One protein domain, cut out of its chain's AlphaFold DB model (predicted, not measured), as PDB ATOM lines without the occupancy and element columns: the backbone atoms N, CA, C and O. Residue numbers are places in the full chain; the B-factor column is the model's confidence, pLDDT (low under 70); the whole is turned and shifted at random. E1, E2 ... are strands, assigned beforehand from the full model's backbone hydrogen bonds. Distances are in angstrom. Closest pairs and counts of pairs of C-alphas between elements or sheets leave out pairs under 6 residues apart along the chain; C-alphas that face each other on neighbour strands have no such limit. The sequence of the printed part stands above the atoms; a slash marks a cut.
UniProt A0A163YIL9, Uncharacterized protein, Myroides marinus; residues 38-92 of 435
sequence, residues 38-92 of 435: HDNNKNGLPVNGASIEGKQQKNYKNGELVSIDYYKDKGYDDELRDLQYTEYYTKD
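Overview. This is residues 38 to 92 of the 435 residues of an uncharacterized protein of Myroides marinus (UniProt A0A163YIL9). What shape would a structural biologist see first? A single, twisted slab of four antiparallel strands, E1 to E4, runs back and forth side by side, with no named helix over either face. The loop of residues 72 to 82 between E3 and E4 reaches out past one end of the slab, and residues 38 to 48 make a small folded lead-in near the start of E1 at the other end. How is it made up? The printed part has 55 residues with four named strands, in the order E1, E2, E3, E4 both along the chain and across the sheet; its class is all strand, though under half of the residues, 27 of 55, are in named elements. The whole is loose, with a radius of gyration of the C-alphas of 12.9 A, and flat, spanning 39 by 23 by 12 A.

Along the chain. Where are the longest strands? E3 holds residues 64 to 71 and measures 21.3 A from first to last C-alpha, and E4 holds residues 83 to 90 and measures 21.1 A. C-alpha 64 is at (28.203, 58.738, 29.425), and C-alpha 90, where E4 ends, is at (35.117, 61.421, 26.683). Where are the other two? E2 holds residues 56 to 61 and measures 16.6 A. E1 holds residues 49 to 53 and measures 13.6 A, beginning with C-alpha 49 at (27.966, 50.654, 35.939). What precedes E1? Residues 41 to 42 and residues 45 to 46 form a short antiparallel pairing outside the named strands.

Arrangement. How do the two inner strands, E2 and E3, stand to each other? They form an antiparallel hairpin, with 156 degrees between their N-to-C directions. The C-alphas of Lys 58 and Ile 68 face each other at 4.5 A, and N 59 and O 67 are within hydrogen-bond range at 2.8 A, as are N 69 and O 57 at 2.8 A. What lies beside E3 at one edge? The edge strand E4 is its antiparallel neighbour in a hairpin, at 166 degrees, and the C-alphas of Ser 67 and Tyr 88 face each other at 4.2 A. N 68 and O 87 are within hydrogen-bond range at 2.8 A, and so are N 84 and O 70 at 2.8 A. What lies beside E2 at the other edge? The edge strand E1 forms an antiparallel hairpin with it, at 156 degrees, and the C-alphas of Ala 50 and Asn 59 face each other at 4.3 A. N 51 and O 58 are within hydrogen-bond range at 2.8 A, and so are N 58 and O 51 at 2.8 A. What does the sheet look like from edge to edge? The four strands are a meander, each the antiparallel neighbour of the one before, and E1 and E4 are apart. The strands' lines turn by 57 degrees across the sheet, and its C-alphas lie up to 5.0 A off their best plane.

Size, cuts and confidence. How far does the printed part reach? The two C-alphas farthest apart are those of Asp 39 and Tyr 76, at 39.0 A, while those of His 38 and Asp 92, the first and last printed, are 22.5 A apart. Which links are long, and is there a cut? The link from E3 to E4 is long, with 11 residues, while E1 to E2 and E2 to E3 are tight links of 2 residues each. The printed part has no cut. Where is confidence low? The mean pLDDT of the printed part is 78.8, and 16 residues are under 70, namely residues 38 to 45 and residues 74 to 81.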
ATOM      1  N   HIS A  38      15.518  51.923  37.313       59.97
ATOM      2  CA  HIS A  38      15.102  52.780  36.208       59.97
ATOM      3  C   HIS A  38      15.890  54.089  36.162       59.97
ATOM      4  O   HIS A  38      16.337  54.494  35.100       59.97
ATOM      5  N   ASP A  39      16.127  54.734  37.300       58.66
ATOM      6  CA  ASP A  39      16.956  55.939  37.390       58.66
ATOM      7  C   ASP A  39      18.438  55.608  37.122       58.66
ATOM      8  O   ASP A  39      19.178  56.459  36.636       58.66
ATOM      9  N   ASN A  40      18.849  54.349  37.329       56.25
ATOM     10  CA  ASN A  40      20.132  53.812  36.878       56.25
ATOM     11  C   ASN A  40      20.150  53.413  35.393       56.25
ATOM     12  O   ASN A  40      21.184  52.923  34.953       56.25
ATOM     13  N   ASN A  41      19.079  53.612  34.615       55.69
ATOM     14  CA  ASN A  41      19.030  53.281  33.188       55.69
ATOM     15  C   ASN A  41      18.376  54.403  32.358       55.69
ATOM     16  O   ASN A  41      17.160  54.567  32.357       55.69
ATOM     17  N   LYS A  42      19.162  55.148  31.573       54.50
ATOM     18  CA  LYS A  42      18.641  56.160  30.636       54.50
ATOM     19  C   LYS A  42      18.654  55.589  29.219       54.50
ATOM     20  O   LYS A  42      19.697  55.159  28.743       54.50
ATOM     21  N   ASN A  43      17.505  55.577  28.537       58.72
ATOM     22  CA  ASN A  43      17.352  55.036  27.172       58.72
ATOM     23  C   ASN A  43      17.835  53.576  27.005       58.72
ATOM     24  O   ASN A  43      18.279  53.185  25.930       58.72
ATOM     25  N   GLY A  44      17.767  52.774  28.070       62.47
ATOM     26  CA  GLY A  44      18.226  51.382  28.066       62.47
ATOM     27  C   GLY A  44      19.725  51.167  28.289       62.47
ATOM     28  O   GLY A  44      20.179  50.032  28.170       62.47
ATOM     29  N   LEU A  45      20.475  52.214  28.652       66.56
ATOM     30  CA  LEU A  45      21.887  52.139  29.040       66.56
ATOM     31  C   LEU A  45      22.094  52.510  30.517       66.56
ATOM     32  O   LEU A  45      21.386  53.398  31.005       66.56
ATOM     33  N   PRO A  46      23.081  51.908  31.214       70.75
ATOM     34  CA  PRO A  46      23.376  52.235  32.605       70.75
ATOM     35  C   PRO A  46      23.773  53.708  32.787       70.75
ATOM     36  O   PRO A  46      24.626  54.224  32.071       70.75
ATOM     37  N   VAL A  47      23.215  54.384  33.793       72.25
ATOM     38  CA  VAL A  47      23.670  55.716  34.232       72.25
ATOM     39  C   VAL A  47      25.000  55.602  34.976       72.25
ATOM     40  O   VAL A  47      25.884  56.426  34.781       72.25
ATOM     41  N   ASN A  48      25.187  54.559  35.782       78.81
ATOM     42  CA  ASN A  48      26.481  54.177  36.342       78.81
ATOM     43  C   ASN A  48      26.579  52.650  36.339       78.81
ATOM     44  O   ASN A  48      25.619  51.980  36.719       78.81
ATOM     45  N   GLY A  49      27.726  52.100  35.942       81.00
ATOM     46  CA  GLY A  49      27.966  50.654  35.939       81.00
ATOM     47  C   GLY A  49      28.437  50.134  34.586       81.00
ATOM     48  O   GLY A  49      28.916  50.901  33.756       81.00
ATOM     49  N   ALA A  50      28.323  48.826  34.373       85.31
ATOM     50  CA  ALA A  50      28.807  48.160  33.171       85.31
ATOM     51  C   ALA A  50      27.681  47.415  32.446       85.31
ATOM     52  O   ALA A  50      26.789  46.857  33.086       85.31
ATOM     53  N   SER A  51      27.745  47.361  31.120       82.88
ATOM     54  CA  SER A  51      26.977  46.426  30.297       82.88
ATOM     55  C   SER A  51      27.932  45.475  29.578       82.88
ATOM     56  O   SER A  51      29.033  45.858  29.188       82.88
ATOM     57  N   ILE A  52      27.538  44.211  29.439       82.31
ATOM     58  CA  ILE A  52      28.352  43.179  28.790       82.31
ATOM     59  C   ILE A  52      27.653  42.771  27.498       82.31
ATOM     60  O   ILE A  52      26.492  42.369  27.521       82.31
ATOM     61  N   GLU A  53      28.377  42.842  26.388       79.62
ATOM     62  CA  GLU A  53      27.899  42.479  25.059       79.62
ATOM     63  C   GLU A  53      28.965  41.624  24.367       79.62
ATOM     64  O   GLU A  53      30.014  42.109  23.941       79.62
ATOM     65  N   GLY A  54      28.735  40.310  24.312       83.25
ATOM     66  CA  GLY A  54      29.714  39.362  23.779       83.25
ATOM     67  C   GLY A  54      31.066  39.447  24.501       83.25
ATOM     68  O   GLY A  54      31.163  39.128  25.687       83.25
ATOM     69  N   LYS A  55      32.105  39.871  23.766       86.44
ATOM     70  CA  LYS A  55      33.501  40.013  24.234       86.44
ATOM     71  C   LYS A  55      33.822  41.392  24.817       86.44
ATOM     72  O   LYS A  55      34.973  41.649  25.163       86.44
ATOM     73  N   GLN A  56      32.832  42.276  24.886       90.75
ATOM     74  CA  GLN A  56      33.007  43.659  25.301       90.75
ATOM     75  C   GLN A  56      32.293  43.916  26.623       90.75
ATOM     76  O   GLN A  56      31.160  43.472  26.828       90.75
ATOM     77  N   GLN A  57      32.936  44.675  27.502       90.00
ATOM     78  CA  GLN A  57      32.288  45.289  28.653       90.00
ATOM     79  C   GLN A  57      32.342  46.808  28.500       90.00
ATOM     80  O   GLN A  57      33.417  47.400  28.508       90.00
ATOM     81  N   LYS A  58      31.180  47.440  28.353       91.00
ATOM     82  CA  LYS A  58      31.030  48.891  28.223       91.00
ATOM     83  C   LYS A  58      30.764  49.475  29.604       91.00
ATOM     84  O   LYS A  58      29.785  49.102  30.246       91.00
ATOM     85  N   ASN A  59      31.617  50.379  30.065       90.69
ATOM     86  CA  ASN A  59      31.505  51.011  31.375       90.69
ATOM     87  C   ASN A  59      30.979  52.447  31.216       90.69
ATOM     88  O   ASN A  59      31.475  53.209  30.382       90.69
ATOM     89  N   TYR A  60      29.998  52.820  32.037       89.69
ATOM     90  CA  TYR A  60      29.301  54.105  32.004       89.69
ATOM     91  C   TYR A  60      29.440  54.854  33.327       89.69
ATOM     92  O   TYR A  60      29.411  54.254  34.409       89.69
ATOM     93  N   LYS A  61      29.535  56.181  33.238       90.12
ATOM     94  CA  LYS A  61      29.511  57.089  34.387       90.12
ATOM     95  C   LYS A  61      28.651  58.302  34.062       90.12
ATOM     96  O   LYS A  61      28.866  58.957  33.049       90.12
ATOM     97  N   ASN A  62      27.695  58.617  34.929       87.12
ATOM     98  CA  ASN A  62      26.713  59.690  34.730       87.12
ATOM     99  C   ASN A  62      25.951  59.616  33.385       87.12
ATOM    100  O   ASN A  62      25.551  60.639  32.835       87.12
ATOM    101  N   GLY A  63      25.733  58.409  32.863       81.75
ATOM    102  CA  GLY A  63      25.061  58.151  31.588       81.75
ATOM    103  C   GLY A  63      25.940  58.324  30.350       81.75
ATOM    104  O   GLY A  63      25.433  58.154  29.246       81.75
ATOM    105  N   GLU A  64      27.227  58.634  30.515       89.06
ATOM    106  CA  GLU A  64      28.203  58.738  29.425       89.06
ATOM    107  C   GLU A  64      29.076  57.479  29.365       89.06
ATOM    108  O   GLU A  64      29.450  56.922  30.405       89.06
ATOM    109  N   LEU A  65      29.414  57.025  28.152       92.00
ATOM    110  CA  LEU A  65      30.375  55.942  27.947       92.00
ATOM    111  C   LEU A  65      31.772  56.436  28.337       92.00
ATOM    112  O   LEU A  65      32.266  57.411  27.773       92.00
ATOM    113  N   VAL A  66      32.419  55.753  29.283       96.12
ATOM    114  CA  VAL A  66      33.770  56.115  29.742       96.12
ATOM    115  C   VAL A  66      34.842  55.146  29.272       96.12
ATOM    116  O   VAL A  66      35.987  55.557  29.082       96.12
ATOM    117  N   SER A  67      34.503  53.872  29.065       96.38
ATOM    118  CA  SER A  67      35.449  52.896  28.526       96.38
ATOM    119  C   SER A  67      34.772  51.661  27.945       96.38
ATOM    120  O   SER A  67      33.662  51.313  28.349       96.38
ATOM    121  N   ILE A  68      35.488  50.947  27.081       96.00
ATOM    122  CA  ILE A  68      35.134  49.603  26.623       96.00
ATOM    123  C   ILE A  68      36.323  48.673  26.873       96.00
ATOM    124  O   ILE A  68      37.416  48.917  26.366       96.00
ATOM    125  N   ASP A  69      36.107  47.611  27.644       95.06
ATOM    126  CA  ASP A  69      37.082  46.545  27.879       95.06
ATOM    127  C   ASP A  69      36.861  45.403  26.882       95.06
ATOM    128  O   ASP A  69      35.737  44.911  26.740       95.06
ATOM    129  N   TYR A  70      37.931  44.959  26.222       93.62
ATOM    130  CA  TYR A  70      37.908  43.895  25.220       93.62
ATOM    131  C   TYR A  70      38.605  42.648  25.751       93.62
ATOM    132  O   TYR A  70      39.779  42.692  26.117       93.62
ATOM    133  N   TYR A  71      37.899  41.519  25.756       89.06
ATOM    134  CA  TYR A  71      38.395  40.251  26.292       89.06
ATOM    135  C   TYR A  71      38.660  39.220  25.188       89.06
ATOM    136  O   TYR A  71      38.007  39.224  24.140       89.06
ATOM    137  N   LYS A  72      39.607  38.307  25.438       83.75
ATOM    138  CA  LYS A  72      39.872  37.156  24.561       83.75
ATOM    139  C   LYS A  72      38.654  36.229  24.495       83.75
ATOM    140  O   LYS A  72      37.859  36.164  25.433       83.75
ATOM    141  N   ASP A  73      38.513  35.513  23.379       70.44
ATOM    142  CA  ASP A  73      37.481  34.484  23.250       70.44
ATOM    143  C   ASP A  73      37.706  33.344  24.245       70.44
ATOM    144  O   ASP A  73      38.852  32.989  24.532       70.44
ATOM    145  N   LYS A  74      36.617  32.748  24.734       61.56
ATOM    146  CA  LYS A  74      36.713  31.540  25.553       61.56
ATOM    147  C   LYS A  74      37.126  30.374  24.653       61.56
ATOM    148  O   LYS A  74      36.394  30.008  23.738       61.56
ATOM    149  N   GLY A  75      38.306  29.810  24.902       54.91
ATOM    150  CA  GLY A  75      38.636  28.464  24.431       54.91
ATOM    151  C   GLY A  75      37.866  27.398  25.222       54.91
ATOM    152  O   GLY A  75      37.092  27.724  26.116       54.91
ATOM    153  N   TYR A  76      38.094  26.122  24.892       43.59
ATOM    154  CA  TYR A  76      37.442  24.962  25.526       43.59
ATOM    155  C   TYR A  76      37.727  24.817  27.037       43.59
ATOM    156  O   TYR A  76      36.966  24.135  27.717       43.59
ATOM    157  N   ASP A  77      38.779  25.462  27.555       46.06
ATOM    158  CA  ASP A  77      39.041  25.574  28.994       46.06
ATOM    159  C   ASP A  77      38.419  26.868  29.532       46.06
ATOM    160  O   ASP A  77      38.936  27.980  29.372       46.06
ATOM    161  N   ASP A  78      37.251  26.700  30.142       52.06
ATOM    162  CA  ASP A  78      36.601  27.684  30.994       52.06
ATOM    163  C   ASP A  78      37.517  27.957  32.194       52.06
ATOM    164  O   ASP A  78      37.694  27.059  33.004       52.06
ATOM    165  N   GLU A  79      38.061  29.177  32.333       47.91
ATOM    166  CA  GLU A  79      38.074  29.829  33.657       47.91
ATOM    167  C   GLU A  79      38.441  31.324  33.701       47.91
ATOM    168  O   GLU A  79      38.050  31.970  34.670       47.91
ATOM    169  N   LEU A  80      39.065  31.966  32.698       53.84
ATOM    170  CA  LEU A  80      39.388  33.408  32.807       53.84
ATOM    171  C   LEU A  80      39.190  34.201  31.502       53.84
ATOM    172  O   LEU A  80      39.659  33.823  30.431       53.84
ATOM    173  N   ARG A  81      38.481  35.338  31.593       65.00
ATOM    174  CA  ARG A  81      38.431  36.356  30.530       65.00
ATOM    175  C   ARG A  81      39.712  37.190  30.599       65.00
ATOM    176  O   ARG A  81      39.807  38.085  31.433       65.00
ATOM    177  N   ASP A  82      40.663  36.938  29.706       82.56
ATOM    178  CA  ASP A  82      41.889  37.739  29.634       82.56
ATOM    179  C   ASP A  82      41.626  39.082  28.945       82.56
ATOM    180  O   ASP A  82      41.331  39.130  27.744       82.56
ATOM    181  N   LEU A  83      41.750  40.176  29.701       87.50
ATOM    182  CA  LEU A  83      41.667  41.540  29.179       87.50
ATOM    183  C   LEU A  83      42.770  41.762  28.137       87.50
ATOM    184  O   LEU A  83      43.956  41.649  28.441       87.50
ATOM    185  N   GLN A  84      42.375  42.075  26.905       91.00
ATOM    186  CA  GLN A  84      43.294  42.334  25.801       91.00
ATOM    187  C   GLN A  84      43.680  43.814  25.764       91.00
ATOM    188  O   GLN A  84      44.863  44.163  25.774       91.00
ATOM    189  N   TYR A  85      42.673  44.685  25.756       94.88
ATOM    190  CA  TYR A  85      42.851  46.130  25.788       94.88
ATOM    191  C   TYR A  85      41.595  46.840  26.301       94.88
ATOM    192  O   TYR A  85      40.499  46.278  26.294       94.88
ATOM    193  N   THR A  86      41.775  48.087  26.730       97.62
ATOM    194  CA  THR A  86      40.693  48.988  27.136       97.62
ATOM    195  C   THR A  86      40.754  50.258  26.303       97.62
ATOM    196  O   THR A  86      41.794  50.913  26.236       97.62
ATOM    197  N   GLU A  87      39.631  50.630  25.707       98.06
ATOM    198  CA  GLU A  87      39.413  51.931  25.076       98.06
ATOM    199  C   GLU A  87      38.747  52.887  26.064       98.06
ATOM    200  O   GLU A  87      37.878  52.471  26.825       98.06
ATOM    201  N   TYR A  88      39.119  54.166  26.053       98.00
ATOM    202  CA  TYR A  88      38.569  55.189  26.944       98.00
ATOM    203  C   TYR A  88      37.993  56.355  26.155       98.00
ATOM    204  O   TYR A  88      38.616  56.861  25.218       98.00
ATOM    205  N   TYR A  89      36.836  56.822  26.608       96.38
ATOM    206  CA  TYR A  89      36.011  57.784  25.901       96.38
ATOM    207  C   TYR A  89      35.765  59.038  26.742       96.38
ATOM    208  O   TYR A  89      35.734  59.007  27.973       96.38
ATOM    209  N   THR A  90      35.606  60.177  26.077       94.94
ATOM    210  CA  THR A  90      35.117  61.421  26.683       94.94
ATOM    211  C   THR A  90      34.214  62.114  25.682       94.94
ATOM    212  O   THR A  90      34.651  62.387  24.567       94.94
ATOM    213  N   LYS A  91      32.963  62.399  26.071       91.38
ATOM    214  CA  LYS A  91      31.943  62.964  25.168       91.38
ATOM    215  C   LYS A  91      31.846  62.177  23.851       91.38
ATOM    216  O   LYS A  91      31.908  62.759  22.772       91.38
ATOM    217  N   ASP A  92      31.786  60.851  23.973       88.81
ATOM    218  CA  ASP A  92      31.710  59.886  22.866       88.81
ATOM    219  C   ASP A  92      32.908  59.875  21.894       88.81
ATOM    220  O   ASP A  92      32.867  59.199  20.871       88.81
TER     221      ASP A  92